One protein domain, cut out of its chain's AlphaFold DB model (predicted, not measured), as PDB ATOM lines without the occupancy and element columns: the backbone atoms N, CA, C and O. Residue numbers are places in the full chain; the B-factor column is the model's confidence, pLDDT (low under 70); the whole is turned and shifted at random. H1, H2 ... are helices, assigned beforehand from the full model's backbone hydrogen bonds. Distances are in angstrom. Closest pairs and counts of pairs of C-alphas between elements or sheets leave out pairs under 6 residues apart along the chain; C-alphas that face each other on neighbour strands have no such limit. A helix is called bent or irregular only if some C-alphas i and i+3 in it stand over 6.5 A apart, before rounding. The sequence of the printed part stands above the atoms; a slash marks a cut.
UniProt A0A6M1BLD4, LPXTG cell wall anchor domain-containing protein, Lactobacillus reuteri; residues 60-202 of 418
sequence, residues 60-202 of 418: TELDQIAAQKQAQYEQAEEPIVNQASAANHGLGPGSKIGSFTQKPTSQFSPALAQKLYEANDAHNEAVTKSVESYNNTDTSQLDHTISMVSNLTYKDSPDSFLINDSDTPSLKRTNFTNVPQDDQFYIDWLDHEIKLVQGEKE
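Overview. This is residues 60 to 202 of the 418 residues of the protein "LPXTG cell wall anchor domain-containing protein" of Lactobacillus reuteri (UniProt A0A6M1BLD4). Three helices, H2, H4 and H5, make a small up-and-down bundle, each running against the one before it, and the first arm of the bent helix H1 lies beside H2, away from H4 and H5. At one end of H2 the second arm of H1 meets the short helix H3, while two long unnamed stretches, residues 87 to 109 and 153 to 182, link the helices. The 143 printed residues hold five named helices, H1 to H5 in order, and no named strand: all helix. The whole is compact, with a radius of gyration of the C-alphas of 15.6 A and spans of 50 by 34 by 32 A.

Along the chain. H1, residues 60 to 86, begins at C-alpha 60 (240.562, 255.204, 425.117). By its hydrogen bonds it was assigned as one helix, but it is bent: C-alphas 76 and 79 are 6.5 A apart. Its arms are H1a, residues 60 to 76, 24.8 A, and H1b, residues 79 to 86. H2 is residues 110 to 128, 26.4 A; H3 131 to 136; H4 140 to 152, 17.4 A; H5 183 to 197, 21.2 A, ending at C-alpha 197 (249.408, 234.014, 409.558).

Arrangement. H2 is the hub. It touches H5 at a shallow tilt of 13 degrees, the same way; the closest C-alphas, of Leu 112 and Ile 187, are 5.8 A apart. H4 and H5 form a helical hairpin, closest at the C-alphas of Leu 142 and Glu 193, 5.3 A. H1a touches H2, closest at the C-alphas of Ala 76 and Thr 128, 6.1 A. H1b touches H3, closest at the C-alphas of Ile 80 and Val 131, 5.4 A. H2 and H3 touch only at the corner. In each helix or arm every O i to N i+4 pair is within hydrogen-bond range.

Size, cuts and confidence. The C-alphas farthest apart, of Ala 86 and Thr 177, are 50.2 A apart. The printed part has no cut. The links H1 to H2 and H4 to H5 are long, and residues 175 to 180 stand free. pLDDT is under 70 at residues 86 to 96, 101 and 151 to 178.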
ATOM      1  N   THR A  60     240.902 254.074 426.006       90.62
ATOM      2  CA  THR A  60     240.562 255.204 425.117       90.62
ATOM      3  C   THR A  60     241.659 255.458 424.083       90.62
ATOM      4  O   THR A  60     241.374 255.803 422.941       90.62
ATOM      5  N   GLU A  61     242.915 255.284 424.481       92.62
ATOM      6  CA  GLU A  61     244.086 255.446 423.619       92.62
ATOM      7  C   GLU A  61     244.259 254.235 422.698       92.62
ATOM      8  O   GLU A  61     244.440 254.403 421.494       92.62
ATOM      9  N   LEU A  62     244.072 253.021 423.231       92.50
ATOM     10  CA  LEU A  62     244.034 251.780 422.453       92.50
ATOM     11  C   LEU A  62     242.991 251.850 421.320       92.50
ATOM     12  O   LEU A  62     243.304 251.563 420.167       92.50
ATOM     13  N   ASP A  63     241.781 252.315 421.634       91.75
ATOM     14  CA  ASP A  63     240.704 252.565 420.671       91.75
ATOM     15  C   ASP A  63     241.082 253.555 419.556       91.75
ATOM     16  O   ASP A  63     240.647 253.401 418.413       91.75
ATOM     17  N   GLN A  64     241.812 254.621 419.900       93.75
ATOM     18  CA  GLN A  64     242.224 255.659 418.952       93.75
ATOM     19  C   GLN A  64     243.326 255.142 418.024       93.75
ATOM     20  O   GLN A  64     243.250 255.355 416.815       93.75
ATOM     21  N   ILE A  65     244.300 254.410 418.575       94.12
ATOM     22  CA  ILE A  65     245.372 253.759 417.814       94.12
ATOM     23  C   ILE A  65     244.782 252.731 416.840       94.12
ATOM     24  O   ILE A  65     245.123 252.753 415.657       94.12
ATOM     25  N   ALA A  66     243.858 251.882 417.299       92.12
ATOM     26  CA  ALA A  66     243.191 250.893 416.454       92.12
ATOM     27  C   ALA A  66     242.406 251.551 415.304       92.12
ATOM     28  O   ALA A  66     242.548 251.151 414.150       92.12
ATOM     29  N   ALA A  67     241.638 252.611 415.583       90.56
ATOM     30  CA  ALA A  67     240.916 253.352 414.546       90.56
ATOM     31  C   ALA A  67     241.857 254.038 413.534       90.56
ATOM     32  O   ALA A  67     241.561 254.072 412.340       90.56
ATOM     33  N   GLN A  68     243.004 254.559 413.987       95.12
ATOM     34  CA  GLN A  68     244.005 255.157 413.102       95.12
ATOM     35  C   GLN A  68     244.655 254.114 412.182       95.12
ATOM     36  O   GLN A  68     244.817 254.384 410.992       95.12
ATOM     37  N   LYS A  69     245.007 252.935 412.710       94.19
ATOM     38  CA  LYS A  69     245.545 251.818 411.918       94.19
ATOM     39  C   LYS A  69     244.529 251.307 410.899       94.19
ATOM     40  O   LYS A  69     244.871 251.167 409.730       94.19
ATOM     41  N   GLN A  70     243.272 251.120 411.305       90.94
ATOM     42  CA  GLN A  70     242.199 250.685 410.408       90.94
ATOM     43  C   GLN A  70     242.083 251.595 409.173       90.94
ATOM     44  O   GLN A  70     242.107 251.110 408.044       90.94
ATOM     45  N   ALA A  71     242.080 252.917 409.377       91.06
ATOM     46  CA  ALA A  71     242.036 253.889 408.284       91.06
ATOM     47  C   ALA A  71     243.284 253.861 407.371       91.06
ATOM     48  O   ALA A  71     243.208 254.279 406.215       91.06
ATOM     49  N   GLN A  72     244.438 253.386 407.861       94.12
ATOM     50  CA  GLN A  72     245.636 253.175 407.037       94.12
ATOM     51  C   GLN A  72     245.507 251.916 406.170       94.12
ATOM     52  O   GLN A  72     245.863 251.963 404.993       94.12
ATOM     53  N   TYR A  73     244.952 250.826 406.708       91.69
ATOM     54  CA  TYR A  73     244.681 249.609 405.935       91.69
ATOM     55  C   TYR A  73     243.605 249.831 404.866       91.69
ATOM     56  O   TYR A  73     243.801 249.415 403.729       91.69
ATOM     57  N   GLU A  74     242.540 250.579 405.174       88.81
ATOM     58  CA  GLU A  74     241.525 251.018 404.197       88.81
ATOM     59  C   GLU A  74     242.150 251.760 403.000       88.81
ATOM     60  O   GLU A  74     241.832 251.478 401.845       88.81
ATOM     61  N   GLN A  75     243.097 252.668 403.259       89.94
ATOM     62  CA  GLN A  75     243.817 253.404 402.209       89.94
ATOM     63  C   GLN A  75     244.816 252.530 401.430       89.94
ATOM     64  O   GLN A  75     245.097 252.814 400.264       89.94
ATOM     65  N   ALA A  76     245.364 251.483 402.053       87.88
ATOM     66  CA  ALA A  76     246.290 250.547 401.415       87.88
ATOM     67  C   ALA A  76     245.575 249.474 400.571       87.88
ATOM     68  O   ALA A  76     246.116 249.037 399.554       87.88
ATOM     69  N   GLU A  77     244.363 249.069 400.958       86.19
ATOM     70  CA  GLU A  77     243.565 248.046 400.276       86.19
ATOM     71  C   GLU A  77     243.055 248.516 398.902       86.19
ATOM     72  O   GLU A  77     243.156 247.772 397.923       86.19
ATOM     73  N   GLU A  78     242.552 249.752 398.787       84.75
ATOM     74  CA  GLU A  78     241.950 250.276 397.548       84.75
ATOM     75  C   GLU A  78     242.814 250.054 396.279       84.75
ATOM     76  O   GLU A  78     242.301 249.502 395.295       84.75
ATOM     77  N   PRO A  79     244.112 250.427 396.225       85.50
ATOM     78  CA  PRO A  79     244.938 250.174 395.041       85.50
ATOM     79  C   PRO A  79     245.190 248.680 394.783       85.50
ATOM     80  O   PRO A  79     245.371 248.296 393.625       85.50
ATOM     81  N   ILE A  80     245.187 247.838 395.821       85.06
ATOM     82  CA  ILE A  80     245.421 246.390 395.725       85.06
ATOM     83  C   ILE A  80     244.198 245.696 395.121       85.06
ATOM     84  O   ILE A  80     244.336 244.969 394.135       85.06
ATOM     85  N   VAL A  81     242.998 245.988 395.628       81.12
ATOM     86  CA  VAL A  81     241.726 245.449 395.113       81.12
ATOM     87  C   VAL A  81     241.500 245.859 393.659       81.12
ATOM     88  O   VAL A  81     241.112 245.028 392.831       81.12
ATOM     89  N   ASN A  82     241.793 247.116 393.313       80.50
ATOM     90  CA  ASN A  82     241.686 247.605 391.938       80.50
ATOM     91  C   ASN A  82     242.639 246.862 390.980       80.50
ATOM     92  O   ASN A  82     242.242 246.507 389.870       80.50
ATOM     93  N   GLN A  83     243.875 246.575 391.407       80.62
ATOM     94  CA  GLN A  83     244.843 245.811 390.607       80.62
ATOM     95  C   GLN A  83     244.474 244.325 390.495       80.62
ATOM     96  O   GLN A  83     244.529 243.775 389.394       80.62
ATOM     97  N   ALA A  84     244.042 243.690 391.591       75.25
ATOM     98  CA  ALA A  84     243.560 242.308 391.592       75.25
ATOM     99  C   ALA A  84     242.375 242.133 390.624       75.25
ATOM    100  O   ALA A  84     242.401 241.264 389.754       75.25
ATOM    101  N   SER A  85     241.389 243.034 390.706       71.06
ATOM    102  CA  SER A  85     240.198 243.038 389.845       71.06
ATOM    103  C   SER A  85     240.534 243.239 388.363       71.06
ATOM    104  O   SER A  85     239.927 242.613 387.494       71.06
ATOM    105  N   ALA A  86     241.514 244.095 388.050       68.12
ATOM    106  CA  ALA A  86     241.934 244.367 386.675       68.12
ATOM    107  C   ALA A  86     242.691 243.195 386.020       68.12
ATOM    108  O   ALA A  86     242.703 243.082 384.793       68.12
ATOM    109  N   ALA A  87     243.310 242.317 386.816       63.16
ATOM    110  CA  ALA A  87     244.106 241.194 386.322       63.16
ATOM    111  C   ALA A  87     243.267 240.014 385.794       63.16
ATOM    112  O   ALA A  87     243.821 239.084 385.208       63.16
ATOM    113  N   ASN A  88     241.938 240.035 385.973       53.88
ATOM    114  CA  ASN A  88     241.008 238.983 385.537       53.88
ATOM    115  C   ASN A  88     241.282 237.587 386.145       53.88
ATOM    116  O   ASN A  88     240.647 236.601 385.763       53.88
ATOM    117  N   HIS A  89     242.175 237.508 387.136       52.16
ATOM    118  CA  HIS A  89     242.040 236.537 388.210       52.16
ATOM    119  C   HIS A  89     240.683 236.828 388.852       52.16
ATOM    120  O   HIS A  89     240.466 237.930 389.356       52.16
ATOM    121  N   GLY A  90     239.738 235.890 388.743       47.25
ATOM    122  CA  GLY A  90     238.476 236.017 389.466       47.25
ATOM    123  C   GLY A  90     238.805 236.256 390.933       47.25
ATOM    124  O   GLY A  90     239.711 235.591 391.438       47.25
ATOM    125  N   LEU A  91     238.132 237.231 391.558       46.50
ATOM    126  CA  LEU A  91     238.372 237.587 392.956       46.50
ATOM    127  C   LEU A  91     238.481 236.295 393.770       46.50
ATOM    128  O   LEU A  91     237.574 235.458 393.706       46.50
ATOM    129  N   GLY A  92     239.608 236.127 394.468       46.12
ATOM    130  CA  GLY A  92     239.776 235.030 395.415       46.12
ATOM    131  C   GLY A  92     238.675 235.057 396.484       46.12
ATOM    132  O   GLY A  92     237.871 235.998 396.507       46.12
ATOM    133  N   PRO A  93     238.619 234.052 397.382       45.72
ATOM    134  CA  PRO A  93     237.802 234.181 398.591       45.72
ATOM    135  C   PRO A  93     238.101 235.551 399.204       45.72
ATOM    136  O   PRO A  93     239.262 235.939 399.294       45.72
ATOM    137  N   GLY A  94     237.055 236.349 399.420       50.34
ATOM    138  CA  GLY A  94     237.177 237.805 399.434       50.34
ATOM    139  C   GLY A  94     237.814 238.339 400.710       50.34
ATOM    140  O   GLY A  94     237.086 238.885 401.537       50.34
ATOM    141  N   SER A  95     239.140 238.215 400.824       56.06
ATOM    142  CA  SER A  95     239.994 238.638 401.939       56.06
ATOM    143  C   SER A  95     240.059 240.161 402.072       56.06
ATOM    144  O   SER A  95     241.106 240.787 401.913       56.06
ATOM    145  N   LYS A  96     238.899 240.761 402.338       67.00
ATOM    146  CA  LYS A  96     238.772 242.160 402.727       67.00
ATOM    147  C   LYS A  96     239.483 242.383 404.054       67.00
ATOM    148  O   LYS A  96     239.535 241.484 404.896       67.00
ATOM    149  N   ILE A  97     239.921 243.611 404.280       74.81
ATOM    150  CA  ILE A  97     240.307 244.069 405.615       74.81
ATOM    151  C   ILE A  97     239.221 243.757 406.663       74.81
ATOM    152  O   ILE A  97     238.018 243.935 406.441       74.81
ATOM    153  N   GLY A  98     239.669 243.286 407.823       72.94
ATOM    154  CA  GLY A  98     238.857 243.049 409.008       72.94
ATOM    155  C   GLY A  98     238.585 244.357 409.747       72.94
ATOM    156  O   GLY A  98     239.395 245.290 409.710       72.94
ATOM    157  N   SER A  99     237.433 244.449 410.413       74.44
ATOM    158  CA  SER A  99     237.097 245.579 411.287       74.44
ATOM    159  C   SER A  99     236.043 245.188 412.326       74.44
ATOM    160  O   SER A  99     235.155 244.382 412.056       74.44
ATOM    161  N   PHE A 100     236.100 245.794 413.514       74.50
ATOM    162  CA  PHE A 100     235.122 245.531 414.571       74.50
ATOM    163  C   PHE A 100     233.906 246.466 414.486       74.50
ATOM    164  O   PHE A 100     234.046 247.684 414.594       74.50
ATOM    165  N   THR A 101     232.697 245.901 414.394       67.38
ATOM    166  CA  THR A 101     231.420 246.644 414.436       67.38
ATOM    167  C   THR A 101     231.158 247.286 415.802       67.38
ATOM    168  O   THR A 101     230.634 248.397 415.878       67.38
ATOM    169  N   GLN A 102     231.576 246.623 416.885       71.88
ATOM    170  CA  GLN A 102     231.636 247.173 418.236       71.88
ATOM    171  C   GLN A 102     233.046 246.998 418.805       71.88
ATOM    172  O   GLN A 102     233.616 245.911 418.768       71.88
ATOM    173  N   LYS A 103     233.593 248.066 419.393       81.50
ATOM    174  CA  LYS A 103     234.958 248.084 419.928       81.50
ATOM    175  C   LYS A 103     235.188 247.006 421.008       81.50
ATOM    176  O   LYS A 103     234.473 247.034 422.018       81.50
ATOM    177  N   PRO A 104     236.202 246.129 420.864       82.75
ATOM    178  CA  PRO A 104     236.594 245.126 421.860       82.75
ATOM    179  C   PRO A 104     236.717 245.649 423.302       82.75
ATOM    180  O   PRO A 104     236.240 245.016 424.241       82.75
ATOM    181  N   THR A 105     237.268 246.850 423.490       84.31
ATOM    182  CA  THR A 105     237.437 247.526 424.796       84.31
ATOM    183  C   THR A 105     236.140 247.812 425.553       84.31
ATOM    184  O   THR A 105     236.172 248.028 426.762       84.31
ATOM    185  N   SER A 106     234.997 247.828 424.862       81.38
ATOM    186  CA  SER A 106     233.678 248.014 425.479       81.38
ATOM    187  C   SER A 106     233.061 246.713 426.006       81.38
ATOM    188  O   SER A 106     231.994 246.757 426.621       81.38
ATOM    189  N   GLN A 107     233.706 245.568 425.751       75.38
ATOM    190  CA  GLN A 107     233.168 244.229 426.010       75.38
ATOM    191  C   GLN A 107     234.125 243.334 426.811       75.38
ATOM    192  O   GLN A 107     233.665 242.521 427.611       75.38
ATOM    193  N   PHE A 108     235.439 243.486 426.621       81.81
ATOM    194  CA  PHE A 108     236.464 242.586 427.163       81.81
ATOM    195  C   PHE A 108     237.425 243.307 428.110       81.81
ATOM    196  O   PHE A 108     237.419 244.538 428.209       81.81
ATOM    197  N   SER A 109     238.284 242.552 428.802       87.44
ATOM    198  CA  SER A 109     239.388 243.173 429.532       87.44
ATOM    199  C   SER A 109     240.322 243.924 428.574       87.44
ATOM    200  O   SER A 109     240.425 243.562 427.398       87.44
ATOM    201  N   PRO A 110     241.054 244.946 429.052       89.94
ATOM    202  CA  PRO A 110     241.959 245.707 428.197       89.94
ATOM    203  C   PRO A 110     243.035 244.850 427.508       89.94
ATOM    204  O   PRO A 110     243.414 245.159 426.384       89.94
ATOM    205  N   ALA A 111     243.483 243.757 428.140       91.44
ATOM    206  CA  ALA A 111     244.475 242.843 427.572       91.44
ATOM    207  C   ALA A 111     243.898 241.995 426.422       91.44
ATOM    208  O   ALA A 111     244.508 241.915 425.357       91.44
ATOM    209  N   LEU A 112     242.699 241.423 426.597       90.25
ATOM    210  CA  LEU A 112     242.029 240.672 425.529       90.25
ATOM    211  C   LEU A 112     241.588 241.600 424.388       90.25
ATOM    212  O   LEU A 112     241.747 241.261 423.219       90.25
ATOM    213  N   ALA A 113     241.110 242.805 424.712       90.25
ATOM    214  CA  ALA A 113     240.790 243.829 423.723       90.25
ATOM    215  C   ALA A 113     242.020 244.255 422.904       90.25
ATOM    216  O   ALA A 113     241.920 244.383 421.685       90.25
ATOM    217  N   GLN A 114     243.183 244.426 423.545       94.56
ATOM    218  CA  GLN A 114     244.438 244.696 422.845       94.56
ATOM    219  C   GLN A 114     244.814 243.539 421.912       94.56
ATOM    220  O   GLN A 114     245.084 243.784 420.740       94.56
ATOM    221  N   LYS A 115     244.776 242.286 422.386       95.38
ATOM    222  CA  LYS A 115     245.125 241.125 421.552       95.38
ATOM    223  C   LYS A 115     244.156 240.927 420.375       95.38
ATOM    224  O   LYS A 115     244.594 240.545 419.297       95.38
ATOM    225  N   LEU A 116     242.870 241.248 420.536       91.94
ATOM    226  CA  LEU A 116     241.899 241.268 419.432       91.94
ATOM    227  C   LEU A 116     242.224 242.339 418.378       91.94
ATOM    228  O   LEU A 116     242.096 242.070 417.185       91.94
ATOM    229  N   TYR A 117     242.680 243.526 418.787       93.88
ATOM    230  CA  TYR A 117     243.180 244.525 417.836       93.88
ATOM    231  C   TYR A 117     244.476 244.073 417.151       93.88
ATOM    232  O   TYR A 117     244.582 244.219 415.939       93.88
ATOM    233  N   GLU A 118     245.417 243.463 417.878       96.00
ATOM    234  CA  GLU A 118     246.637 242.874 417.294       96.00
ATOM    235  C   GLU A 118     246.317 241.755 416.283       96.00
ATOM    236  O   GLU A 118     246.984 241.645 415.257       96.00
ATOM    237  N   ALA A 119     245.272 240.959 416.529       94.31
ATOM    238  CA  ALA A 119     244.798 239.925 415.609       94.31
ATOM    239  C   ALA A 119     244.197 240.516 414.322       94.31
ATOM    240  O   ALA A 119     244.544 240.086 413.222       94.31
ATOM    241  N   ASN A 120     243.350 241.542 414.447       91.88
ATOM    242  CA  ASN A 120     242.786 242.259 413.300       91.88
ATOM    243  C   ASN A 120     243.866 243.016 412.503       91.88
ATOM    244  O   ASN A 120     243.813 243.056 411.278       91.88
ATOM    245  N   ASP A 121     244.871 243.576 413.184       94.00
ATOM    246  CA  ASP A 121     246.052 244.160 412.543       94.00
ATOM    247  C   ASP A 121     246.836 243.101 411.756       94.00
ATOM    248  O   ASP A 121     247.170 243.347 410.603       94.00
ATOM    249  N   ALA A 122     247.095 241.918 412.328       93.81
ATOM    250  CA  ALA A 122     247.833 240.847 411.653       93.81
ATOM    251  C   ALA A 122     247.112 240.328 410.396       93.81
ATOM    252  O   ALA A 122     247.756 240.104 409.369       93.81
ATOM    253  N   HIS A 123     245.782 240.189 410.455       90.56
ATOM    254  CA  HIS A 123     244.942 239.926 409.282       90.56
ATOM    255  C   HIS A 123     245.110 241.016 408.218       90.56
ATOM    256  O   HIS A 123     245.479 240.732 407.077       90.56
ATOM    257  N   ASN A 124     244.910 242.278 408.612       90.12
ATOM    258  CA  ASN A 124     244.992 243.420 407.710       90.12
ATOM    259  C   ASN A 124     246.374 243.544 407.053       90.12
ATOM    260  O   ASN A 124     246.454 243.661 405.833       90.12
ATOM    261  N   GLU A 125     247.464 243.429 407.818       92.12
ATOM    262  CA  GLU A 125     248.828 243.399 407.283       92.12
ATOM    263  C   GLU A 125     249.010 242.271 406.260       92.12
ATOM    264  O   GLU A 125     249.618 242.487 405.210       92.12
ATOM    265  N   ALA A 126     248.475 241.077 406.531       88.62
ATOM    266  CA  ALA A 126     248.638 239.915 405.666       88.62
ATOM    267  C   ALA A 126     247.855 240.020 404.342       88.62
ATOM    268  O   ALA A 126     248.338 239.509 403.325       88.62
ATOM    269  N   VAL A 127     246.711 240.717 404.314       85.00
ATOM    270  CA  VAL A 127     245.933 240.958 403.080       85.00
ATOM    271  C   VAL A 127     246.383 242.219 402.327       85.00
ATOM    272  O   VAL A 127     246.468 242.192 401.098       85.00
ATOM    273  N   THR A 128     246.777 243.300 403.016       88.19
ATOM    274  CA  THR A 128     247.220 244.559 402.373       88.19
ATOM    275  C   THR A 128     248.702 244.585 401.983       88.19
ATOM    276  O   THR A 128     249.196 245.594 401.483       88.19
ATOM    277  N   LYS A 129     249.457 243.502 402.196       88.81
ATOM    278  CA  LYS A 129     250.895 243.439 401.869       88.81
ATOM    279  C   LYS A 129     251.194 243.551 400.372       88.81
ATOM    280  O   LYS A 129     252.200 244.147 399.988       88.81
ATOM    281  N   SER A 130     250.377 242.921 399.526       87.12
ATOM    282  CA  SER A 130     250.525 242.933 398.063       87.12
ATOM    283  C   SER A 130     249.303 242.320 397.370       87.12
ATOM    284  O   SER A 130     248.524 241.614 398.002       87.12
ATOM    285  N   VAL A 131     249.185 242.495 396.048       83.75
ATOM    286  CA  VAL A 131     248.176 241.799 395.218       83.75
ATOM    287  C   VAL A 131     248.332 240.274 395.270       83.75
ATOM    288  O   VAL A 131     247.341 239.554 395.194       83.75
ATOM    289  N   GLU A 132     249.552 239.752 395.418       83.06
ATOM    290  CA  GLU A 132     249.769 238.309 395.578       83.06
ATOM    291  C   GLU A 132     249.276 237.830 396.949       83.06
ATOM    292  O   GLU A 132     248.596 236.812 397.027       83.06
ATOM    293  N   SER A 133     249.542 238.592 398.010       83.12
ATOM    294  CA  SER A 133     249.080 238.290 399.370       83.12
ATOM    295  C   SER A 133     247.553 238.366 399.472       83.12
ATOM    296  O   SER A 133     246.930 237.407 399.909       83.12
ATOM    297  N   TYR A 134     246.935 239.422 398.939       79.00
ATOM    298  CA  TYR A 134     245.477 239.576 398.877       79.00
ATOM    299  C   TYR A 134     244.760 238.381 398.218       79.00
ATOM    300  O   TYR A 134     243.666 238.012 398.625       79.00
ATOM    301  N   ASN A 135     245.372 237.759 397.202       75.56
ATOM    302  CA  ASN A 135     244.773 236.634 396.477       75.56
ATOM    303  C   ASN A 135     245.130 235.241 397.035       75.56
ATOM    304  O   ASN A 135     244.490 234.272 396.629       75.56
ATOM    305  N   ASN A 136     246.161 235.107 397.882       78.12
ATOM    306  CA  ASN A 136     246.719 233.797 398.270       78.12
ATOM    307  C   ASN A 136     246.973 233.609 399.778       78.12
ATOM    308  O   ASN A 136     247.274 232.486 400.187       78.12
ATOM    309  N   THR A 137     246.890 234.653 400.607       80.44
ATOM    310  CA  THR A 137     246.954 234.510 402.070       80.44
ATOM    311  C   THR A 137     245.651 233.872 402.561       80.44
ATOM    312  O   THR A 137     244.582 234.460 402.416       80.44
ATOM    313  N   ASP A 138     245.745 232.689 403.170       80.62
ATOM    314  CA  ASP A 138     244.640 232.074 403.909       80.62
ATOM    315  C   ASP A 138     244.612 232.623 405.343       80.62
ATOM    316  O   ASP A 138     245.455 232.279 406.172       80.62
ATOM    317  N   THR A 139     243.650 233.502 405.616       82.25
ATOM    318  CA  THR A 139     243.384 234.079 406.943       82.25
ATOM    319  C   THR A 139     242.244 233.370 407.674       82.25
ATOM    320  O   THR A 139     241.989 233.668 408.837       82.25
ATOM    321  N   SER A 140     241.595 232.379 407.049       78.75
ATOM    322  CA  SER A 140     240.290 231.850 407.474       78.75
ATOM    323  C   SER A 140     240.259 231.296 408.907       78.75
ATOM    324  O   SER A 140     239.249 231.424 409.595       78.75
ATOM    325  N   GLN A 141     241.364 230.722 409.400       79.75
ATOM    326  CA  GLN A 141     241.469 230.248 410.788       79.75
ATOM    327  C   GLN A 141     241.598 231.401 411.798       79.75
ATOM    328  O   GLN A 141     240.988 231.350 412.868       79.75
ATOM    329  N   LEU A 142     242.360 232.449 411.457       86.44
ATOM    330  CA  LEU A 142     242.484 233.660 412.271       86.44
ATOM    331  C   LEU A 142     241.150 234.414 412.288       86.44
ATOM    332  O   LEU A 142     240.675 234.770 413.361       86.44
ATOM    333  N   ASP A 143     240.512 234.557 411.128       80.38
ATOM    334  CA  ASP A 143     239.182 235.145 410.954       80.38
ATOM    335  C   ASP A 143     238.125 234.419 411.797       80.38
ATOM    336  O   ASP A 143     237.411 235.037 412.596       80.38
ATOM    337  N   HIS A 144     238.077 233.086 411.700       77.81
ATOM    338  CA  HIS A 144     237.209 232.253 412.533       77.81
ATOM    339  C   HIS A 144     237.502 232.442 414.024       77.81
ATOM    340  O   HIS A 144     236.577 232.579 414.818       77.81
ATOM    341  N   THR A 145     238.775 232.513 414.420       82.12
ATOM    342  CA  THR A 145     239.169 232.680 415.828       82.12
ATOM    343  C   THR A 145     238.823 234.073 416.363       82.12
ATOM    344  O   THR A 145     238.281 234.180 417.461       82.12
ATOM    345  N   ILE A 146     239.036 235.142 415.587       83.00
ATOM    346  CA  ILE A 146     238.599 236.507 415.927       83.00
ATOM    347  C   ILE A 146     237.077 236.540 416.080       83.00
ATOM    348  O   ILE A 146     236.578 237.047 417.088       83.00
ATOM    349  N   SER A 147     236.333 235.969 415.126       76.12
ATOM    350  CA  SER A 147     234.870 235.873 415.175       76.12
ATOM    351  C   SER A 147     234.399 235.102 416.413       76.12
ATOM    352  O   SER A 147     233.588 235.604 417.186       76.12
ATOM    353  N   MET A 148     234.973 233.927 416.677       75.69
ATOM    354  CA  MET A 148     234.668 233.108 417.849       75.69
ATOM    355  C   MET A 148     234.938 233.866 419.151       75.69
ATOM    356  O   MET A 148     234.030 234.018 419.966       75.69
ATOM    357  N   VAL A 149     236.150 234.391 419.347       79.62
ATOM    358  CA  VAL A 149     236.534 235.083 420.588       79.62
ATOM    359  C   VAL A 149     235.718 236.359 420.804       79.62
ATOM    360  O   VAL A 149     235.414 236.683 421.949       79.62
ATOM    361  N   SER A 150     235.305 237.064 419.747       72.44
ATOM    362  CA  SER A 150     234.500 238.289 419.870       72.44
ATOM    363  C   SER A 150     232.990 238.052 420.014       72.44
ATOM    364  O   SER A 150     232.343 238.799 420.746       72.44
ATOM    365  N   ASN A 151     232.425 237.014 419.382       62.47
ATOM    366  CA  ASN A 151     230.984 236.725 419.412       62.47
ATOM    367  C   ASN A 151     230.566 235.793 420.561       62.47
ATOM    368  O   ASN A 151     229.515 236.004 421.165       62.47
ATOM    369  N   LEU A 152     231.370 234.778 420.912       57.09
ATOM    370  CA  LEU A 152     231.042 233.885 422.033       57.09
ATOM    371  C   LEU A 152     231.030 234.637 423.359       57.09
ATOM    372  O   LEU A 152     230.179 234.395 424.213       57.09
ATOM    373  N   THR A 153     232.028 235.489 423.578       50.53
ATOM    374  CA  THR A 153     232.401 235.940 424.920       50.53
ATOM    375  C   THR A 153     231.281 236.699 425.630       50.53
ATOM    376  O   THR A 153     231.030 236.381 426.796       50.53
ATOM    377  N   TYR A 154     230.545 237.609 424.982       46.00
ATOM    378  CA  TYR A 154     229.470 238.339 425.669       46.00
ATOM    379  C   TYR A 154     228.208 238.610 424.827       46.00
ATOM    380  O   TYR A 154     228.164 239.540 424.031       46.00
ATOM    381  N   LYS A 155     227.129 237.907 425.227       35.62
ATOM    382  CA  LYS A 155     225.691 238.047 424.889       35.62
ATOM    383  C   LYS A 155     225.159 237.208 423.726       35.62
ATOM    384  O   LYS A 155     225.800 237.007 422.707       35.62
ATOM    385  N   ASP A 156     223.882 236.855 423.868       39.03
ATOM    386  CA  ASP A 156     222.963 236.582 422.766       39.03
ATOM    387  C   ASP A 156     222.803 237.830 421.871       39.03
ATOM    388  O   ASP A 156     221.824 238.570 421.998       39.03
ATOM    389  N   SER A 157     223.764 238.091 420.980       35.84
ATOM    390  CA  SER A 157     223.551 239.041 419.885       35.84
ATOM    391  C   SER A 157     222.771 238.345 418.762       35.84
ATOM    392  O   SER A 157     223.242 237.323 418.262       35.84
ATOM    393  N   PRO A 158     221.595 238.852 418.346       36.72
ATOM    394  CA  PRO A 158     220.892 238.334 417.171       36.72
ATOM    395  C   PRO A 158     221.604 238.694 415.855       36.72
ATOM    396  O   PRO A 158     221.346 238.054 414.842       36.72
ATOM    397  N   ASP A 159     222.516 239.671 415.886       38.50
ATOM    398  CA  ASP A 159     223.316 240.123 414.750       38.50
ATOM    399  C   ASP A 159     224.809 239.947 415.090       38.50
ATOM    400  O   ASP A 159     225.339 240.635 415.968       38.50
ATOM    401  N   SER A 160     225.494 239.007 414.431       37.25
ATOM    402  CA  SER A 160     226.930 238.725 414.628       37.25
ATOM    403  C   SER A 160     227.654 238.568 413.286       37.25
ATOM    404  O   SER A 160     227.973 237.473 412.840       37.25
ATOM    405  N   PHE A 161     227.931 239.704 412.639       40.94
ATOM    406  CA  PHE A 161     228.686 239.788 411.383       40.94
ATOM    407  C   PHE A 161     229.914 240.681 411.586       40.94
ATOM    408  O   PHE A 161     229.900 241.868 411.259       40.94
ATOM    409  N   LEU A 162     230.955 240.122 412.208       40.75
ATOM    410  CA  LEU A 162     232.236 240.812 412.427       40.75
ATOM    411  C   LEU A 162     233.243 240.591 411.292       40.75
ATOM    412  O   LEU A 162     234.199 241.345 411.158       40.75
ATOM    413  N   ILE A 163     232.979 239.609 410.435       39.50
ATOM    414  CA  ILE A 163     233.643 239.396 409.150       39.50
ATOM    415  C   ILE A 163     232.528 239.180 408.123       39.50
ATOM    416  O   ILE A 163     231.425 238.762 408.480       39.50
ATOM    417  N   ASN A 164     232.774 239.513 406.856       32.28
ATOM    418  CA  ASN A 164     231.773 239.484 405.779       32.28
ATOM    419  C   ASN A 164     231.421 238.058 405.283       32.28
ATOM    420  O   ASN A 164     231.057 237.893 404.121       32.28
ATOM    421  N   ASP A 165     231.502 237.058 406.162       38.28
ATOM    422  CA  ASP A 165     230.930 235.724 405.974       38.28
ATOM    423  C   ASP A 165     229.668 235.623 406.843       38.28
ATOM    424  O   ASP A 165     229.687 235.217 408.008       38.28
ATOM    425  N   SER A 166     228.539 236.046 406.269       38.97
ATOM    426  CA  SER A 166     227.217 236.001 406.914       38.97
ATOM    427  C   SER A 166     226.658 234.590 407.102       38.97
ATOM    428  O   SER A 166     225.559 234.418 407.631       38.97
ATOM    429  N   ASP A 167     227.410 233.589 406.656       40.50
ATOM    430  CA  ASP A 167     226.945 232.228 406.420       40.50
ATOM    431  C   ASP A 167     227.476 231.255 407.498       40.50
ATOM    432  O   ASP A 167     227.222 230.052 407.445       40.50
ATOM    433  N   THR A 168     228.175 231.787 408.509       41.88
ATOM    434  CA  THR A 168     228.640 231.083 409.716       41.88
ATOM    435  C   THR A 168     227.865 231.528 410.957       41.88
ATOM    436  O   THR A 168     228.193 232.561 411.549       41.88
ATOM    437  N   PRO A 169     226.863 230.756 411.411       44.16
ATOM    438  CA  PRO A 169     226.241 230.972 412.710       44.16
ATOM    439  C   PRO A 169     227.266 230.866 413.847       44.16
ATOM    440  O   PRO A 169     228.032 229.905 413.932       44.16
ATOM    441  N   SER A 170     227.277 231.865 414.730       48.31
ATOM    442  CA  SER A 170     228.182 231.890 415.881       48.31
ATOM    443  C   SER A 170     227.658 231.012 417.015       48.31
ATOM    444  O   SER A 170     226.542 231.202 417.502       48.31
ATOM    445  N   LEU A 171     228.504 230.101 417.500       48.59
ATOM    446  CA  LEU A 171     228.194 229.268 418.660       48.59
ATOM    447  C   LEU A 171     227.908 230.133 419.901       48.59
ATOM    448  O   LEU A 171     228.581 231.131 420.154       48.59
ATOM    449  N   LYS A 172     226.932 229.729 420.724       48.84
ATOM    450  CA  LYS A 172     226.555 230.460 421.947       48.84
ATOM    451  C   LYS A 172     227.284 229.939 423.192       48.84
ATOM    452  O   LYS A 172     227.139 228.778 423.574       48.84
ATOM    453  N   ARG A 173     228.012 230.825 423.885       43.03
ATOM    454  CA  ARG A 173     228.812 230.527 425.099       43.03
ATOM    455  C   ARG A 173     227.972 230.183 426.323       43.03
ATOM    456  O   ARG A 173     228.421 229.428 427.184       43.03
ATOM    457  N   THR A 174     226.780 230.768 426.424       41.59
ATOM    458  CA  THR A 174     226.041 230.990 427.681       41.59
ATOM    459  C   THR A 174     225.649 229.729 428.461       41.59
ATOM    460  O   THR A 174     225.302 229.850 429.633       41.59
ATOM    461  N   ASN A 175     225.781 228.534 427.874       48.22
ATOM    462  CA  ASN A 175     225.404 227.257 428.491       48.22
ATOM    463  C   ASN A 175     226.572 226.273 428.751       48.22
ATOM    464  O   ASN A 175     226.326 225.183 429.267       48.22
ATOM    465  N   PHE A 176     227.832 226.613 428.434       56.47
ATOM    466  CA  PHE A 176     228.963 225.664 428.483       56.47
ATOM    467  C   PHE A 176     230.025 226.023 429.536       56.47
ATOM    468  O   PHE A 176     231.109 226.518 429.228       56.47
ATOM    469  N   THR A 177     229.744 225.701 430.802       59.16
ATOM    470  CA  THR A 177     230.620 225.996 431.959       59.16
ATOM    471  C   THR A 177     231.992 225.312 431.937       59.16
ATOM    472  O   THR A 177     232.859 225.689 432.718       59.16
ATOM    473  N   ASN A 178     232.179 224.296 431.089       67.00
ATOM    474  CA  ASN A 178     233.385 223.458 431.045       67.00
ATOM    475  C   ASN A 178     234.364 223.844 429.923       67.00
ATOM    476  O   ASN A 178     235.440 223.264 429.829       67.00
ATOM    477  N   VAL A 179     233.973 224.769 429.046       71.88
ATOM    478  CA  VAL A 179     234.846 225.348 428.013       71.88
ATOM    479  C   VAL A 179     235.761 226.383 428.682       71.88
ATOM    480  O   VAL A 179     235.283 227.039 429.605       71.88
ATOM    481  N   PRO A 180     237.034 226.556 428.273       70.19
ATOM    482  CA  PRO A 180     237.888 227.631 428.784       70.19
ATOM    483  C   PRO A 180     237.201 228.998 428.661       70.19
ATOM    484  O   PRO A 180     236.596 229.293 427.632       70.19
ATOM    485  N   GLN A 181     237.247 229.801 429.731       71.38
ATOM    486  CA  GLN A 181     236.519 231.076 429.829       71.38
ATOM    487  C   GLN A 181     237.386 232.265 430.252       71.38
ATOM    488  O   GLN A 181     236.870 233.383 430.329       71.38
ATOM    489  N   ASP A 182     238.652 232.031 430.580       81.62
ATOM    490  CA  ASP A 182     239.587 233.061 431.002       81.62
ATOM    491  C   ASP A 182     240.199 233.801 429.808       81.62
ATOM    492  O   ASP A 182     240.435 233.237 428.740       81.62
ATOM    493  N   ASP A 183     240.486 235.083 430.014       85.69
ATOM    494  CA  ASP A 183     241.057 235.936 428.975       85.69
ATOM    495  C   ASP A 183     242.443 235.464 428.523       85.69
ATOM    496  O   ASP A 183     242.804 235.701 427.375       85.69
ATOM    497  N   GLN A 184     243.217 234.791 429.386       90.25
ATOM    498  CA  GLN A 184     244.562 234.335 429.035       90.25
ATOM    499  C   GLN A 184     244.513 233.228 427.980       90.25
ATOM    500  O   GLN A 184     245.239 233.318 426.998       90.25
ATOM    501  N   PHE A 185     243.613 232.248 428.117       91.06
ATOM    502  CA  PHE A 185     243.376 231.237 427.088       91.06
ATOM    503  C   PHE A 185     243.049 231.863 425.721       91.06
ATOM    504  O   PHE A 185     243.620 231.469 424.706       91.06
ATOM    505  N   TYR A 186     242.158 232.860 425.684       89.06
ATOM    506  CA  TYR A 186     241.794 233.534 424.434       89.06
ATOM    507  C   TYR A 186     242.924 234.410 423.877       89.06
ATOM    508  O   TYR A 186     243.095 234.477 422.661       89.06
ATOM    509  N   ILE A 187     243.717 235.050 424.743       93.50
ATOM    510  CA  ILE A 187     244.922 235.792 424.348       93.50
ATOM    511  C   ILE A 187     245.949 234.842 423.722       93.50
ATOM    512  O   ILE A 187     246.473 235.149 422.655       93.50
ATOM    513  N   ASP A 188     246.207 233.696 424.354       94.31
ATOM    514  CA  ASP A 188     247.174 232.694 423.896       94.31
ATOM    515  C   ASP A 188     246.739 232.040 422.570       94.31
ATOM    516  O   ASP A 188     247.576 231.787 421.703       94.31
ATOM    517  N   TRP A 189     245.432 231.816 422.380       92.69
ATOM    518  CA  TRP A 189     244.864 231.323 421.118       92.69
ATOM    519  C   TRP A 189     244.996 232.358 419.994       92.69
ATOM    520  O   TRP A 189     245.503 232.036 418.923       92.69
ATOM    521  N   LEU A 190     244.627 233.621 420.228       93.69
ATOM    522  CA  LEU A 190     244.813 234.678 419.226       93.69
ATOM    523  C   LEU A 190     246.298 234.880 418.881       93.69
ATOM    524  O   LEU A 190     246.640 235.017 417.711       93.69
ATOM    525  N   ASP A 191     247.190 234.851 419.874       96.00
ATOM    526  CA  ASP A 191     248.642 234.956 419.673       96.00
ATOM    527  C   ASP A 191     249.205 233.791 418.839       96.00
ATOM    528  O   ASP A 191     250.113 233.981 418.028       96.00
ATOM    529  N   HIS A 192     248.630 232.595 418.992       94.62
ATOM    530  CA  HIS A 192     248.931 231.430 418.167       94.62
ATOM    531  C   HIS A 192     248.506 231.620 416.702       94.62
ATOM    532  O   HIS A 192     249.332 231.459 415.804       94.62
ATOM    533  N   GLU A 193     247.258 232.018 416.443       92.56
ATOM    534  CA  GLU A 193     246.774 232.203 415.067       92.56
ATOM    535  C   GLU A 193     247.486 233.366 414.346       92.56
ATOM    536  O   GLU A 193     247.806 233.257 413.161       92.56
ATOM    537  N   ILE A 194     247.828 234.446 415.067       95.06
ATOM    538  CA  ILE A 194     248.666 235.546 414.553       95.06
ATOM    539  C   ILE A 194     250.005 235.009 414.029       95.06
ATOM    540  O   ILE A 194     250.415 235.346 412.917       95.06
ATOM    541  N   LYS A 195     250.681 234.147 414.800       94.38
ATOM    542  CA  LYS A 195     251.969 233.551 414.410       94.38
ATOM    543  C   LYS A 195     251.858 232.689 413.159       94.38
ATOM    544  O   LYS A 195     252.733 232.775 412.294       94.38
ATOM    545  N   LEU A 196     250.790 231.900 413.027       92.06
ATOM    546  CA  LEU A 196     250.549 231.095 411.827       92.06
ATOM    547  C   LEU A 196     250.378 231.974 410.579       92.06
ATOM    548  O   LEU A 196     251.036 231.729 409.567       92.06
ATOM    549  N   VAL A 197     249.583 233.047 410.662       89.81
ATOM    550  CA  VAL A 197     249.408 234.014 409.558       89.81
ATOM    551  C   VAL A 197     250.711 234.769 409.242       89.81
ATOM    552  O   VAL A 197     251.002 235.057 408.079       89.81
ATOM    553  N   GLN A 198     251.559 235.014 410.243       90.38
ATOM    554  CA  GLN A 198     252.902 235.584 410.068       90.38
ATOM    555  C   GLN A 198     253.944 234.584 409.518       90.38
ATOM    556  O   GLN A 198     255.068 234.981 409.201       90.38
ATOM    557  N   GLY A 199     253.574 233.311 409.327       88.50
ATOM    558  CA  GLY A 199     254.391 232.288 408.671       88.50
ATOM    559  C   GLY A 199     255.132 231.330 409.609       88.50
ATOM    560  O   GLY A 199     255.987 230.568 409.139       88.50
ATOM    561  N   GLU A 200     254.831 231.330 410.912       92.31
ATOM    562  CA  GLU A 200     255.214 230.211 411.778       92.31
ATOM    563  C   GLU A 200     254.477 228.928 411.359       92.31
ATOM    564  O   GLU A 200     253.417 228.953 410.734       92.31
ATOM    565  N   LYS A 201     255.069 227.771 411.665       88.00
ATOM    566  CA  LYS A 201     254.494 226.475 411.298       88.00
ATOM    567  C   LYS A 201     253.733 225.880 412.463       88.00
ATOM    568  O   LYS A 201     254.314 225.688 413.530       88.00
ATOM    569  N   GLU A 202     252.505 225.455 412.195       89.06
ATOM    570  CA  GLU A 202     251.800 224.551 413.093       89.06
ATOM    571  C   GLU A 202     252.615 223.254 413.264       89.06
ATOM    572  O   GLU A 202     253.157 222.682 412.312       89.06
TER     573      GLU A 202